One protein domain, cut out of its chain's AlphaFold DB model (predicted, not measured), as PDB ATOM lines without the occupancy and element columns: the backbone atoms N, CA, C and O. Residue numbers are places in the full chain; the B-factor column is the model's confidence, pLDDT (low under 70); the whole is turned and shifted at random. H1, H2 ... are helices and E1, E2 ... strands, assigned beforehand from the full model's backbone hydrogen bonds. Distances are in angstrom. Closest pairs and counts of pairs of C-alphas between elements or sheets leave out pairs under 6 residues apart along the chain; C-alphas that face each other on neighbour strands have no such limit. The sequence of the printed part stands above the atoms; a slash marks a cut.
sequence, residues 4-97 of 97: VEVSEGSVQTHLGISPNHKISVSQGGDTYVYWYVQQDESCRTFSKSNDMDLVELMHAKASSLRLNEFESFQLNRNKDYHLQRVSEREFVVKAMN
ATOM      1  N   VAL A   4     -36.915  30.711 -38.446       89.25
ATOM      2  CA  VAL A   4     -37.795  29.645 -38.948       89.25
ATOM      3  C   VAL A   4     -37.080  28.297 -38.925       89.25
ATOM      4  O   VAL A   4     -36.144  28.026 -39.691       89.25
ATOM      5  N   GLU A   5     -37.591  27.408 -38.084       89.12
ATOM      6  CA  GLU A   5     -37.171  26.016 -37.982       89.12
ATOM      7  C   GLU A   5     -38.247  25.115 -38.586       89.12
ATOM      8  O   GLU A   5     -39.439  25.316 -38.377       89.12
ATOM      9  N   VAL A   6     -37.831  24.119 -39.365       86.56
ATOM     10  CA  VAL A   6     -38.739  23.142 -39.972       86.56
ATOM     11  C   VAL A   6     -38.197  21.767 -39.642       86.56
ATOM     12  O   VAL A   6     -37.010  21.511 -39.843       86.56
ATOM     13  N   SER A   7     -39.061  20.899 -39.140       85.56
ATOM     14  CA  SER A   7     -38.749  19.501 -38.878       85.56
ATOM     15  C   SER A   7     -39.778  18.624 -39.575       85.56
ATOM     16  O   SER A   7     -40.985  18.849 -39.460       85.56
ATOM     17  N   GLU A   8     -39.291  17.635 -40.311       80.69
ATOM     18  CA  GLU A   8     -40.124  16.608 -40.930       80.69
ATOM     19  C   GLU A   8     -40.525  15.581 -39.871       80.69
ATOM     20  O   GLU A   8     -39.726  15.232 -38.998       80.69
ATOM     21  N   GLY A   9     -41.759  15.088 -39.937       65.56
ATOM     22  CA  GLY A   9     -42.166  13.962 -39.109       65.56
ATOM     23  C   GLY A   9     -43.654  13.921 -38.816       65.56
ATOM     24  O   GLY A   9     -44.266  14.921 -38.442       65.56
ATOM     25  N   SER A  10     -44.195  12.708 -38.892       60.62
ATOM     26  CA  SER A  10     -45.501  12.309 -38.377       60.62
ATOM     27  C   SER A  10     -45.476  12.255 -36.849       60.62
ATOM     28  O   SER A  10     -45.591  11.203 -36.224       60.62
ATOM     29  N   VAL A  11     -45.287  13.416 -36.222       62.38
ATOM     30  CA  VAL A  11     -45.463  13.542 -34.777       62.38
ATOM     31  C   VAL A  11     -46.953  13.431 -34.502       62.38
ATOM     32  O   VAL A  11     -47.719  14.307 -34.899       62.38
ATOM     33  N   GLN A  12     -47.372  12.365 -33.820       63.69
ATOM     34  CA  GLN A  12     -48.741  12.270 -33.334       63.69
ATOM     35  C   GLN A  12     -48.980  13.431 -32.370       63.69
ATOM     36  O   GLN A  12     -48.407  13.505 -31.282       63.69
ATOM     37  N   THR A  13     -49.782  14.387 -32.817       69.81
ATOM     38  CA  THR A  13     -50.117  15.556 -32.010       69.81
ATOM     39  C   THR A  13     -51.190  15.179 -30.993       69.81
ATOM     40  O   THR A  13     -52.023  14.300 -31.228       69.81
ATOM     41  N   HIS A  14     -51.241  15.906 -29.878       75.31
ATOM     42  CA  HIS A  14     -52.350  15.820 -28.919       75.31
ATOM     43  C   HIS A  14     -53.706  16.224 -29.537       75.31
ATOM     44  O   HIS A  14     -54.753  16.004 -28.937       75.31
ATOM     45  N   LEU A  15     -53.684  16.794 -30.745       75.75
ATOM     46  CA  LEU A  15     -54.834  17.239 -31.525       75.75
ATOM     47  C   LEU A  15     -55.463  16.113 -32.363       75.75
ATOM     48  O   LEU A  15     -56.445  16.350 -33.062       75.75
ATOM     49  N   GLY A  16     -54.892  14.902 -32.349       80.56
ATOM     50  CA  GLY A  16     -55.382  13.783 -33.162       80.56
ATOM     51  C   GLY A  16     -55.134  13.952 -34.665       80.56
ATOM     52  O   GLY A  16     -55.750  13.249 -35.462       80.56
ATOM     53  N   ILE A  17     -54.243  14.871 -35.058       82.81
ATOM     54  CA  ILE A  17     -53.799  15.041 -36.446       82.81
ATOM     55  C   ILE A  17     -52.433  14.386 -36.667       82.81
ATOM     56  O   ILE A  17     -51.601  14.335 -35.751       82.81
ATOM     57  N   SER A  18     -52.205  13.956 -37.909       86.44
ATOM     58  CA  SER A  18     -50.936  13.422 -38.410       86.44
ATOM     59  C   SER A  18     -50.293  14.439 -39.364       86.44
ATOM     60  O   SER A  18     -50.549  14.382 -40.566       86.44
ATOM     61  N   PRO A  19     -49.523  15.415 -38.854       89.56
ATOM     62  CA  PRO A  19     -48.841  16.392 -39.691       89.56
ATOM     63  C   PRO A  19     -47.683  15.752 -40.450       89.56
ATOM     64  O   PRO A  19     -47.040  14.822 -39.972       89.56
ATOM     65  N   ASN A  20     -47.384  16.292 -41.623       90.38
ATOM     66  CA  ASN A  20     -46.208  15.922 -42.401       90.38
ATOM     67  C   ASN A  20     -44.986  16.724 -41.938       90.38
ATOM     68  O   ASN A  20     -43.874  16.200 -41.905       90.38
ATOM     69  N   HIS A  21     -45.198  17.996 -41.582       91.44
ATOM     70  CA  HIS A  21     -44.137  18.891 -41.128       91.44
ATOM     71  C   HIS A  21     -44.572  19.691 -39.906       91.44
ATOM     72  O   HIS A  21     -45.711  20.155 -39.808       91.44
ATOM     73  N   LYS A  22     -43.616  19.911 -39.006       93.31
ATOM     74  CA  LYS A  22     -43.695  20.911 -37.948       93.31
ATOM     75  C   LYS A  22     -42.866  22.118 -38.362       93.31
ATOM     76  O   LYS A  22     -41.673  21.985 -38.627       93.31
ATOM     77  N   ILE A  23     -43.483  23.291 -38.380       94.31
ATOM     78  CA  ILE A  23     -42.816  24.561 -38.667       94.31
ATOM     79  C   ILE A  23     -42.882  25.409 -37.398       94.31
ATOM     80  O   ILE A  23     -43.966  25.680 -36.891       94.31
ATOM     81  N   SER A  24     -41.732  25.823 -36.882       94.62
ATOM     82  CA  SER A  24     -41.618  26.703 -35.720       94.62
ATOM     83  C   SER A  24     -41.115  28.068 -36.179       94.62
ATOM     84  O   SER A  24     -40.057  28.161 -36.802       94.62
ATOM     85  N   VAL A  25     -41.860  29.123 -35.866       94.12
ATOM     86  CA  VAL A  25     -41.492  30.515 -36.154       94.12
ATOM     87  C   VAL A  25     -41.280  31.237 -34.834       94.12
ATOM     88  O   VAL A  25     -42.208  31.343 -34.033       94.12
ATOM     89  N   SER A  26     -40.067  31.726 -34.595       92.62
ATOM     90  CA  SER A  26     -39.729  32.492 -33.396       92.62
ATOM     91  C   SER A  26     -39.654  33.982 -33.712       92.62
ATOM     92  O   SER A  26     -38.808  34.397 -34.504       92.62
ATOM     93  N   GLN A  27     -40.503  34.779 -33.060       86.88
ATOM     94  CA  GLN A  27     -40.604  36.230 -33.217       86.88
ATOM     95  C   GLN A  27     -40.716  36.894 -31.839       86.88
ATOM     96  O   GLN A  27     -41.581  36.553 -31.040       86.88
ATOM     97  N   GLY A  28     -39.829  37.849 -31.541       84.56
ATOM     98  CA  GLY A  28     -39.934  38.678 -30.330       84.56
ATOM     99  C   GLY A  28     -39.806  37.937 -28.990       84.56
ATOM    100  O   GLY A  28     -40.210  38.480 -27.970       84.56
ATOM    101  N   GLY A  29     -39.244  36.724 -28.978       86.00
ATOM    102  CA  GLY A  29     -39.155  35.870 -27.785       86.00
ATOM    103  C   GLY A  29     -40.291  34.848 -27.665       86.00
ATOM    104  O   GLY A  29     -40.211  33.951 -26.829       86.00
ATOM    105  N   ASP A  30     -41.296  34.931 -28.537       91.31
ATOM    106  CA  ASP A  30     -42.365  33.947 -28.654       91.31
ATOM    107  C   ASP A  30     -42.071  32.956 -29.783       91.31
ATOM    108  O   ASP A  30     -41.503  33.319 -30.813       91.31
ATOM    109  N   THR A  31     -42.486  31.702 -29.602       94.06
ATOM    110  CA  THR A  31     -42.414  30.657 -30.632       94.06
ATOM    111  C   THR A  31     -43.820  30.200 -30.990       94.06
ATOM    112  O   THR A  31     -44.586  29.782 -30.122       94.06
ATOM    113  N   TYR A  32     -44.129  30.262 -32.281       94.69
ATOM    114  CA  TYR A  32     -45.379  29.826 -32.887       94.69
ATOM    115  C   TYR A  32     -45.148  28.521 -33.643       94.69
ATOM    116  O   TYR A  32     -44.167  28.393 -34.376       94.69
ATOM    117  N   VAL A  33     -46.042  27.552 -33.471       94.88
ATOM    118  CA  VAL A  33     -45.956  26.228 -34.089       94.88
ATOM    119  C   VAL A  33     -47.066  26.070 -35.116       94.88
ATOM    120  O   VAL A  33     -48.242  26.256 -34.814       94.88
ATOM    121  N   TYR A  34     -46.686  25.667 -36.322       95.00
ATOM    122  CA  TYR A  34     -47.584  25.364 -37.423       95.00
ATOM    123  C   TYR A  34     -47.418  23.898 -37.810       95.00
ATOM    124  O   TYR A  34     -46.341  23.450 -38.211       95.00
ATOM    125  N   TRP A  35     -48.505  23.152 -37.684       94.69
ATOM    126  CA  TRP A  35     -48.610  21.758 -38.080       94.69
ATOM    127  C   TRP A  35     -49.099  21.696 -39.524       94.69
ATOM    128  O   TRP A  35     -50.283  21.902 -39.790       94.69
ATOM    129  N   TYR A  36     -48.186  21.445 -40.459       94.06
ATOM    130  CA  TYR A  36     -48.530  21.291 -41.867       94.06
ATOM    131  C   TYR A  36     -49.080  19.890 -42.125       94.06
ATOM    132  O   TYR A  36     -48.408  18.894 -41.845       94.06
ATOM    133  N   VAL A  37     -50.281  19.818 -42.685       92.31
ATOM    134  CA  VAL A  37     -51.009  18.583 -42.970       92.31
ATOM    135  C   VAL A  37     -51.342  18.530 -44.456       92.31
ATOM    136  O   VAL A  37     -51.955  19.447 -45.004       92.31
ATOM    137  N   GLN A  38     -50.976  17.430 -45.098       89.44
ATOM    138  CA  GLN A  38     -51.465  17.050 -46.416       89.44
ATOM    139  C   GLN A  38     -52.781  16.305 -46.240       89.44
ATOM    140  O   GLN A  38     -52.822  15.288 -45.547       89.44
ATOM    141  N   GLN A  39     -53.865  16.822 -46.817       81.06
ATOM    142  CA  GLN A  39     -55.168  16.170 -46.689       81.06
ATOM    143  C   GLN A  39     -55.228  14.849 -47.473       81.06
ATOM    144  O   GLN A  39     -55.900  13.911 -47.049       81.06
ATOM    145  N   ASP A  40     -54.491  14.771 -48.579       80.69
ATOM    146  CA  ASP A  40     -54.335  13.587 -49.415       80.69
ATOM    147  C   ASP A  40     -52.950  13.570 -50.087       80.69
ATOM    148  O   ASP A  40     -52.180  14.523 -49.983       80.69
ATOM    149  N   GLU A  41     -52.618  12.472 -50.769       79.00
ATOM    150  CA  GLU A  41     -51.328  12.310 -51.458       79.00
ATOM    151  C   GLU A  41     -51.185  13.189 -52.715       79.00
ATOM    152  O   GLU A  41     -50.068  13.395 -53.191       79.00
ATOM    153  N   SER A  42     -52.290  13.712 -53.262       80.88
ATOM    154  CA  SER A  42     -52.255  14.689 -54.362       80.88
ATOM    155  C   SER A  42     -51.934  16.104 -53.883       80.88
ATOM    156  O   SER A  42     -51.432  16.913 -54.669       80.88
ATOM    157  N   CYS A  43     -52.144  16.391 -52.596       84.00
ATOM    158  CA  CYS A  43     -51.746  17.644 -51.989       84.00
ATOM    159  C   CYS A  43     -50.225  17.796 -52.037       84.00
ATOM    160  O   CYS A  43     -49.441  16.875 -51.799       84.00
ATOM    161  N   ARG A  44     -49.786  19.021 -52.300       83.81
ATOM    162  CA  ARG A  44     -48.364  19.332 -52.414       83.81
ATOM    163  C   ARG A  44     -47.594  19.027 -51.121       83.81
ATOM    164  O   ARG A  44     -48.096  19.217 -50.022       83.81
ATOM    165  N   THR A  45     -46.332  18.621 -51.251       86.81
ATOM    166  CA  THR A  45     -45.381  18.520 -50.130       86.81
ATOM    167  C   THR A  45     -44.773  19.864 -49.780       86.81
ATOM    168  O   THR A  45     -44.317  20.597 -50.661       86.81
ATOM    169  N   PHE A  46     -44.772  20.176 -48.483       89.69
ATOM    170  CA  PHE A  46     -44.073  21.335 -47.952       89.69
ATOM    171  C   PHE A  46     -42.571  21.200 -48.206       89.69
ATOM    172  O   PHE A  46     -41.979  20.144 -48.006       89.69
ATOM    173  N   SER A  47     -41.946  22.284 -48.640       88.94
ATOM    174  CA  SER A  47     -40.517  22.360 -48.892       88.94
ATOM    175  C   SER A  47     -39.988  23.670 -48.332       88.94
ATOM    176  O   SER A  47     -40.269  24.730 -48.883       88.94
ATOM    177  N   LYS A  48     -39.167  23.605 -47.273       86.19
ATOM    178  CA  LYS A  48     -38.617  24.800 -46.601       86.19
ATOM    179  C   LYS A  48     -38.013  25.806 -47.590       86.19
ATOM    180  O   LYS A  48     -38.245  26.997 -47.458       86.19
ATOM    181  N   SER A  49     -37.270  25.335 -48.591       86.62
ATOM    182  CA  SER A  49     -36.609  26.194 -49.580       86.62
ATOM    183  C   SER A  49     -37.570  26.888 -50.551       86.62
ATOM    184  O   SER A  49     -37.220  27.931 -51.088       86.62
ATOM    185  N   ASN A  50     -38.752  26.316 -50.790       87.62
ATOM    186  CA  ASN A  50     -39.711  26.803 -51.787       87.62
ATOM    187  C   ASN A  50     -40.975  27.418 -51.168       87.62
ATOM    188  O   ASN A  50     -41.787  27.979 -51.896       87.62
ATOM    189  N   ASP A  51     -41.165  27.267 -49.855       90.31
ATOM    190  CA  ASP A  51     -42.401  27.613 -49.144       90.31
ATOM    191  C   ASP A  51     -42.215  28.671 -48.067       90.31
ATOM    192  O   ASP A  51     -43.067  28.818 -47.196       90.31
ATOM    193  N   MET A  52     -41.139  29.453 -48.137       90.94
ATOM    194  CA  MET A  52     -40.973  30.588 -47.229       90.94
ATOM    195  C   MET A  52     -42.115  31.602 -47.375       90.94
ATOM    196  O   MET A  52     -42.652  32.027 -46.359       90.94
ATOM    197  N   ASP A  53     -42.598  31.861 -48.595       91.25
ATOM    198  CA  ASP A  53     -43.769  32.724 -48.821       91.25
ATOM    199  C   ASP A  53     -45.038  32.181 -48.136       91.25
ATOM    200  O   ASP A  53     -45.876  32.945 -47.653       91.25
ATOM    201  N   LEU A  54     -45.190  30.850 -48.060       92.50
ATOM    202  CA  LEU A  54     -46.287  30.222 -47.318       92.50
ATOM    203  C   LEU A  54     -46.124  30.457 -45.817       92.50
ATOM    204  O   LEU A  54     -47.106  30.784 -45.155       92.50
ATOM    205  N   VAL A  55     -44.902  30.301 -45.295       93.25
ATOM    206  CA  VAL A  55     -44.592  30.528 -43.877       93.25
ATOM    207  C   VAL A  55     -44.869  31.974 -43.478       93.25
ATOM    208  O   VAL A  55     -45.504  32.220 -42.455       93.25
ATOM    209  N   GLU A  56     -44.444  32.929 -44.297       92.31
ATOM    210  CA  GLU A  56     -44.682  34.349 -44.055       92.31
ATOM    211  C   GLU A  56     -46.179  34.674 -44.089       92.31
ATOM    212  O   GLU A  56     -46.703  35.300 -43.165       92.31
ATOM    213  N   LEU A  57     -46.902  34.186 -45.104       93.38
ATOM    214  CA  LEU A  57     -48.331  34.453 -45.247       93.38
ATOM    215  C   LEU A  57     -49.160  33.821 -44.120       93.38
ATOM    216  O   LEU A  57     -50.051  34.476 -43.574       93.38
ATOM    217  N   MET A  58     -48.873  32.570 -43.744       94.19
ATOM    218  CA  MET A  58     -49.576  31.908 -42.641       94.19
ATOM    219  C   MET A  58     -49.276  32.588 -41.303       94.19
ATOM    220  O   MET A  58     -50.176  32.718 -40.474       94.19
ATOM    221  N   HIS A  59     -48.044  33.063 -41.093       94.50
ATOM    222  CA  HIS A  59     -47.670  33.763 -39.869       94.50
ATOM    223  C   HIS A  59     -48.348  35.133 -39.773       94.50
ATOM    224  O   HIS A  59     -48.919  35.467 -38.734       94.50
ATOM    225  N   ALA A  60     -48.405  35.879 -40.880       93.44
ATOM    226  CA  ALA A  60     -49.137  37.139 -40.948       93.44
ATOM    227  C   ALA A  60     -50.632  36.950 -40.622       93.44
ATOM    228  O   ALA A  60     -51.177  37.667 -39.783       93.44
ATOM    229  N   LYS A  61     -51.287  35.945 -41.224       94.25
ATOM    230  CA  LYS A  61     -52.714  35.638 -40.998       94.25
ATOM    231  C   LYS A  61     -53.011  35.093 -39.601       94.25
ATOM    232  O   LYS A  61     -54.060  35.382 -39.028       94.25
ATOM    233  N   ALA A  62     -52.081  34.341 -39.016       93.12
ATOM    234  CA  ALA A  62     -52.224  33.783 -37.674       93.12
ATOM    235  C   ALA A  62     -52.469  34.857 -36.601       93.12
ATOM    236  O   ALA A  62     -53.193  34.601 -35.638       93.12
ATOM    237  N   SER A  63     -51.913  36.060 -36.788       88.06
ATOM    238  CA  SER A  63     -52.076  37.184 -35.859       88.06
ATOM    239  C   SER A  63     -53.529  37.663 -35.714       88.06
ATOM    240  O   SER A  63     -53.917  38.120 -34.638       88.06
ATOM    241  N   SER A  64     -54.350  37.520 -36.761       91.44
ATOM    242  CA  SER A  64     -55.756  37.946 -36.769       91.44
ATOM    243  C   SER A  64     -56.749  36.868 -36.333       91.44
ATOM    244  O   SER A  64     -57.902  37.194 -36.059       91.44
ATOM    245  N   LEU A  65     -56.329  35.603 -36.250       94.44
ATOM    246  CA  LEU A  65     -57.215  34.487 -35.910       94.44
ATOM    247  C   LEU A  65     -57.439  34.375 -34.403       94.44
ATOM    248  O   LEU A  65     -56.483  34.291 -33.625       94.44
ATOM    249  N   ARG A  66     -58.699  34.283 -33.971       94.75
ATOM    250  CA  ARG A  66     -59.028  33.896 -32.592       94.75
ATOM    251  C   ARG A  66     -58.924  32.383 -32.422       94.75
ATOM    252  O   ARG A  66     -58.815  31.626 -33.383       94.75
ATOM    253  N   LEU A  67     -58.920  31.929 -31.172       93.94
ATOM    254  CA  LEU A  67     -58.882  30.502 -30.862       93.94
ATOM    255  C   LEU A  67     -60.081  29.778 -31.500       93.94
ATOM    256  O   LEU A  67     -61.213  30.237 -31.367       93.94
ATOM    257  N   ASN A  68     -59.820  28.640 -32.148       90.88
ATOM    258  CA  ASN A  68     -60.767  27.826 -32.919       90.88
ATOM    259  C   ASN A  68     -61.316  28.471 -34.200       90.88
ATOM    260  O   ASN A  68     -62.115  27.837 -34.888       90.88
ATOM    261  N   GLU A  69     -60.878  29.679 -34.560       95.62
ATOM    262  CA  GLU A  69     -61.169  30.249 -35.872       95.62
ATOM    263  C   GLU A  69     -60.227  29.686 -36.935       95.62
ATOM    264  O   GLU A  69     -59.111  29.226 -36.658       95.62
ATOM    265  N   PHE A  70     -60.702  29.743 -38.174       94.69
ATOM    266  CA  PHE A  70     -59.936  29.366 -39.344       94.69
ATOM    267  C   PHE A  70     -60.070  30.408 -40.448       94.69
ATOM    268  O   PHE A  70     -61.060  31.134 -40.530       94.69
ATOM    269  N   GLU A  71     -59.091  30.414 -41.342       95.00
ATOM    270  CA  GLU A  71     -59.106  31.176 -42.579       95.00
ATOM    271  C   GLU A  71     -58.567  30.312 -43.722       95.00
ATOM    272  O   GLU A  71     -57.538  29.644 -43.586       95.00
ATOM    273  N   SER A  72     -59.257  30.345 -44.863       94.00
ATOM    274  CA  SER A  72     -58.764  29.757 -46.108       94.00
ATOM    275  C   SER A  72     -58.110  30.829 -46.975       94.00
ATOM    276  O   SER A  72     -58.629  31.939 -47.089       94.00
ATOM    277  N   PHE A  73     -56.988  30.503 -47.614       92.31
ATOM    278  CA  PHE A  73     -56.280  31.427 -48.496       92.31
ATOM    279  C   PHE A  73     -55.576  30.712 -49.644       92.31
ATOM    280  O   PHE A  73     -55.239  29.535 -49.559       92.31
ATOM    281  N   GLN A  74     -55.310  31.475 -50.702       90.69
ATOM    282  CA  GLN A  74     -54.574  31.017 -51.873       90.69
ATOM    283  C   GLN A  74     -53.149  31.556 -51.871       90.69
ATOM    284  O   GLN A  74     -52.918  32.720 -51.540       90.69
ATOM    285  N   LEU A  75     -52.194  30.723 -52.285       85.50
ATOM    286  CA  LEU A  75     -50.819  31.143 -52.542       85.50
ATOM    287  C   LEU A  75     -50.371  30.639 -53.916       85.50
ATOM    288  O   LEU A  75     -50.196  29.440 -54.129       85.50
ATOM    289  N   ASN A  76     -50.095  31.567 -54.832       80.06
ATOM    290  CA  ASN A  76     -49.901  31.293 -56.260       80.06
ATOM    291  C   ASN A  76     -51.167  30.731 -56.937       80.06
ATOM    292  O   ASN A  76     -52.218  30.604 -56.320       80.06
ATOM    293  N   ARG A  77     -51.085  30.442 -58.243       67.81
ATOM    294  CA  ARG A  77     -52.270  30.257 -59.098       67.81
ATOM    295  C   ARG A  77     -53.223  29.113 -58.721       67.81
ATOM    296  O   ARG A  77     -54.334  29.193 -59.200       67.81
ATOM    297  N   ASN A  78     -52.831  28.114 -57.921       61.00
ATOM    298  CA  ASN A  78     -53.646  26.915 -57.634       61.00
ATOM    299  C   ASN A  78     -53.228  26.219 -56.317       61.00
ATOM    300  O   ASN A  78     -52.972  25.018 -56.316       61.00
ATOM    301  N   LYS A  79     -52.997  26.945 -55.220       74.00
ATOM    302  CA  LYS A  79     -52.718  26.271 -53.938       74.00
ATOM    303  C   LYS A  79     -53.607  26.859 -52.865       74.00
ATOM    304  O   LYS A  79     -53.330  27.957 -52.379       74.00
ATOM    305  N   ASP A  80     -54.666  26.130 -52.550       88.56
ATOM    306  CA  ASP A  80     -55.577  26.451 -51.469       88.56
ATOM    307  C   ASP A  80     -55.013  25.908 -50.152       88.56
ATOM    308  O   ASP A  80     -54.543  24.772 -50.055       88.56
ATOM    309  N   TYR A  81     -55.030  26.744 -49.123       93.00
ATOM    310  CA  TYR A  81     -54.611  26.386 -47.776       93.00
ATOM    311  C   TYR A  81     -55.687  26.768 -46.782       93.00
ATOM    312  O   TYR A  81     -56.385  27.767 -46.950       93.00
ATOM    313  N   HIS A  82     -55.772  25.996 -45.709       94.69
ATOM    314  CA  HIS A  82     -56.645  26.273 -44.585       94.69
ATOM    315  C   HIS A  82     -55.820  26.375 -43.308       94.69
ATOM    316  O   HIS A  82     -55.229  25.388 -42.865       94.69
ATOM    317  N   LEU A  83     -55.769  27.571 -42.726       96.31
ATOM    318  CA  LEU A  83     -55.080  27.853 -41.473       96.31
ATOM    319  C   LEU A  83     -56.104  27.938 -40.350       96.31
ATOM    320  O   LEU A  83     -57.012  28.759 -40.397       96.31
ATOM    321  N   GLN A  84     -55.926  27.125 -39.319       96.25
ATOM    322  CA  GLN A  84     -56.772  27.113 -38.134       96.25
ATOM    323  C   GLN A  84     -55.927  27.345 -36.889       96.25
ATOM    324  O   GLN A  84     -54.885  26.708 -36.721       96.25
ATOM    325  N   ARG A  85     -56.393  28.204 -35.982       96.38
ATOM    326  CA  ARG A  85     -55.777  28.369 -34.663       96.38
ATOM    327  C   ARG A  85     -56.366  27.359 -33.689       96.38
ATOM    328  O   ARG A  85     -57.566  27.375 -33.431       96.38
ATOM    329  N   VAL A  86     -55.521  26.503 -33.126       94.88
ATOM    330  CA  VAL A  86     -55.936  25.416 -32.218       94.88
ATOM    331  C   VAL A  86     -55.480  25.641 -30.778       94.88
ATOM    332  O   VAL A  86     -56.055  25.078 -29.855       94.88
ATOM    333  N   SER A  87     -54.486  26.507 -30.573       93.56
ATOM    334  CA  SER A  87     -54.042  26.964 -29.256       93.56
ATOM    335  C   SER A  87     -53.552  28.414 -29.332       93.56
ATOM    336  O   SER A  87     -53.587  29.047 -30.390       93.56
ATOM    337  N   GLU A  88     -53.075  28.967 -28.217       91.94
ATOM    338  CA  GLU A  88     -52.528  30.325 -28.168       91.94
ATOM    339  C   GLU A  88     -51.410  30.518 -29.205       91.94
ATOM    340  O   GLU A  88     -51.371  31.541 -29.881       91.94
ATOM    341  N   ARG A  89     -50.539  29.522 -29.383       93.56
ATOM    342  CA  ARG A  89     -49.387  29.603 -30.295       93.56
ATOM    343  C   ARG A  89     -49.277  28.405 -31.226       93.56
ATOM    344  O   ARG A  89     -48.236  28.213 -31.843       93.56
ATOM    345  N   GLU A  90     -50.334  27.605 -31.321       94.44
ATOM    346  CA  GLU A  90     -50.366  26.451 -32.214       94.44
ATOM    347  C   GLU A  90     -51.449  26.598 -33.272       94.44
ATOM    348  O   GLU A  90     -52.590  26.988 -32.990       94.44
ATOM    349  N   PHE A  91     -51.071  26.229 -34.489       95.75
ATOM    350  CA  PHE A  91     -51.884  26.341 -35.682       95.75
ATOM    351  C   PHE A  91     -51.790  25.065 -36.507       95.75
ATOM    352  O   PHE A  91     -50.765  24.386 -36.524       95.75
ATOM    353  N   VAL A  92     -52.858  24.767 -37.233       95.19
ATOM    354  CA  VAL A  92     -52.891  23.698 -38.229       95.19
ATOM    355  C   VAL A  92     -53.006  24.342 -39.597       95.19
ATOM    356  O   VAL A  92     -53.888  25.168 -39.814       95.19
ATOM    357  N   VAL A  93     -52.118  23.961 -40.511       94.88
ATOM    358  CA  VAL A  93     -52.117  24.413 -41.902       94.88
ATOM    359  C   VAL A  93     -52.377  23.206 -42.777       94.88
ATOM    360  O   VAL A  93     -51.530  22.326 -42.889       94.88
ATOM    361  N   LYS A  94     -53.553  23.152 -43.390       93.62
ATOM    362  CA  LYS A  94     -53.913  22.083 -44.320       93.62
ATOM    363  C   LYS A  94     -53.675  22.566 -45.739       93.62
ATOM    364  O   LYS A  94     -54.155  23.641 -46.092       93.62
ATOM    365  N   ALA A  95     -52.943  21.793 -46.530       91.00
ATOM    366  CA  ALA A  95     -52.961  21.950 -47.977       91.00
ATOM    367  C   ALA A  95     -54.238  21.309 -48.528       91.00
ATOM    368  O   ALA A  95     -54.586  20.199 -48.123       91.00
ATOM    369  N   MET A  96     -54.917  22.035 -49.409       84.75
ATOM    370  CA  MET A  96     -56.129  21.622 -50.107       84.75
ATOM    371  C   MET A  96     -55.805  21.485 -51.608       84.75
ATOM    372  O   MET A  96     -54.890  22.158 -52.098       84.75
ATOM    373  N   ASN A  97     -56.528  20.612 -52.317       72.12
ATOM    374  CA  ASN A  97     -56.403  20.435 -53.774       72.12
ATOM    375  C   ASN A  97     -57.004  21.587 -54.573       72.12
ATOM    376  O   ASN A  97     -58.079  22.075 -54.158       72.12
TER     377      ASN A  97
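This is residues 4 to 97 of the 97 residues of an uncharacterized protein of Colwellia sp. Bg11-12 (UniProt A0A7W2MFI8). A strongly twisted sheet of six strands curls part of the way round one helix, H1, which packs on one face of it. The sheet is two three-stranded halves, E1 E2 E3 and E4 E5 E6, set side by side where E3 meets E6. The printed part has 94 residues with six named strands and one named helix, in the order E1 E2 E3 H1 E4 E5 E6. The sheet is mixed, ordered E1, E2, E3, E6, E5, E4, and the class is mixed, helices and strands. The whole is compact, with a radius of gyration of the C-alphas of 12.2 A and spans of 35 by 28 by 26 A.

Start at E3, residues 30 to 38, and E6, residues 90 to 96, which are parallel, with N 35 and O 91 2.8 A apart. Beside E3 is E2, residues 21 to 27, then E1, residues 4 to 8, an edge strand; these form a meander, each strand the antiparallel neighbour of the one before. Look there for N 23 and O 34, 2.9 A, and N 5 and O 24, 2.9 A. E4, residues 70 to 74, E5, residues 80 to 85, and E6 form the second meander, with N 71 and O 83 at 2.8 A and N 82 and O 94 at 2.9 A. H1, residues 52 to 62, is on the sheet, two layers in all; its closest C-alphas to E5 are Met 58 and Leu 83, 6.9 A. E3, H1 and E4 make a split strand-helix-strand unit, two strands running the same way with E6 and E5 between them, its crossover left-handed. In H1 every O i to N i+4 pair is within hydrogen-bond range. Edge strands E1 and E4 are apart.

Find C-alpha 4 at (-37.795, 29.645, -38.948), where E1 begins. E3, the longest strand, runs 26.1 A from C-alpha 30; E2 and E6 are 19.4 A each. H1 runs 15.1 A from C-alpha 52 at (-40.973, 30.588, -47.229), and E6 ends at C-alpha 96, (-56.129, 21.622, -50.107).

The C-alphas of Gly 29 and Ser 42, the two farthest apart, are 36.4 A apart. The printed part has no cut, and the links E1 to E2 and E3 to H1 are long. Look for pLDDT under 70 at residues 9 to 13 and 77 to 78; the mean of the printed part is 87.9.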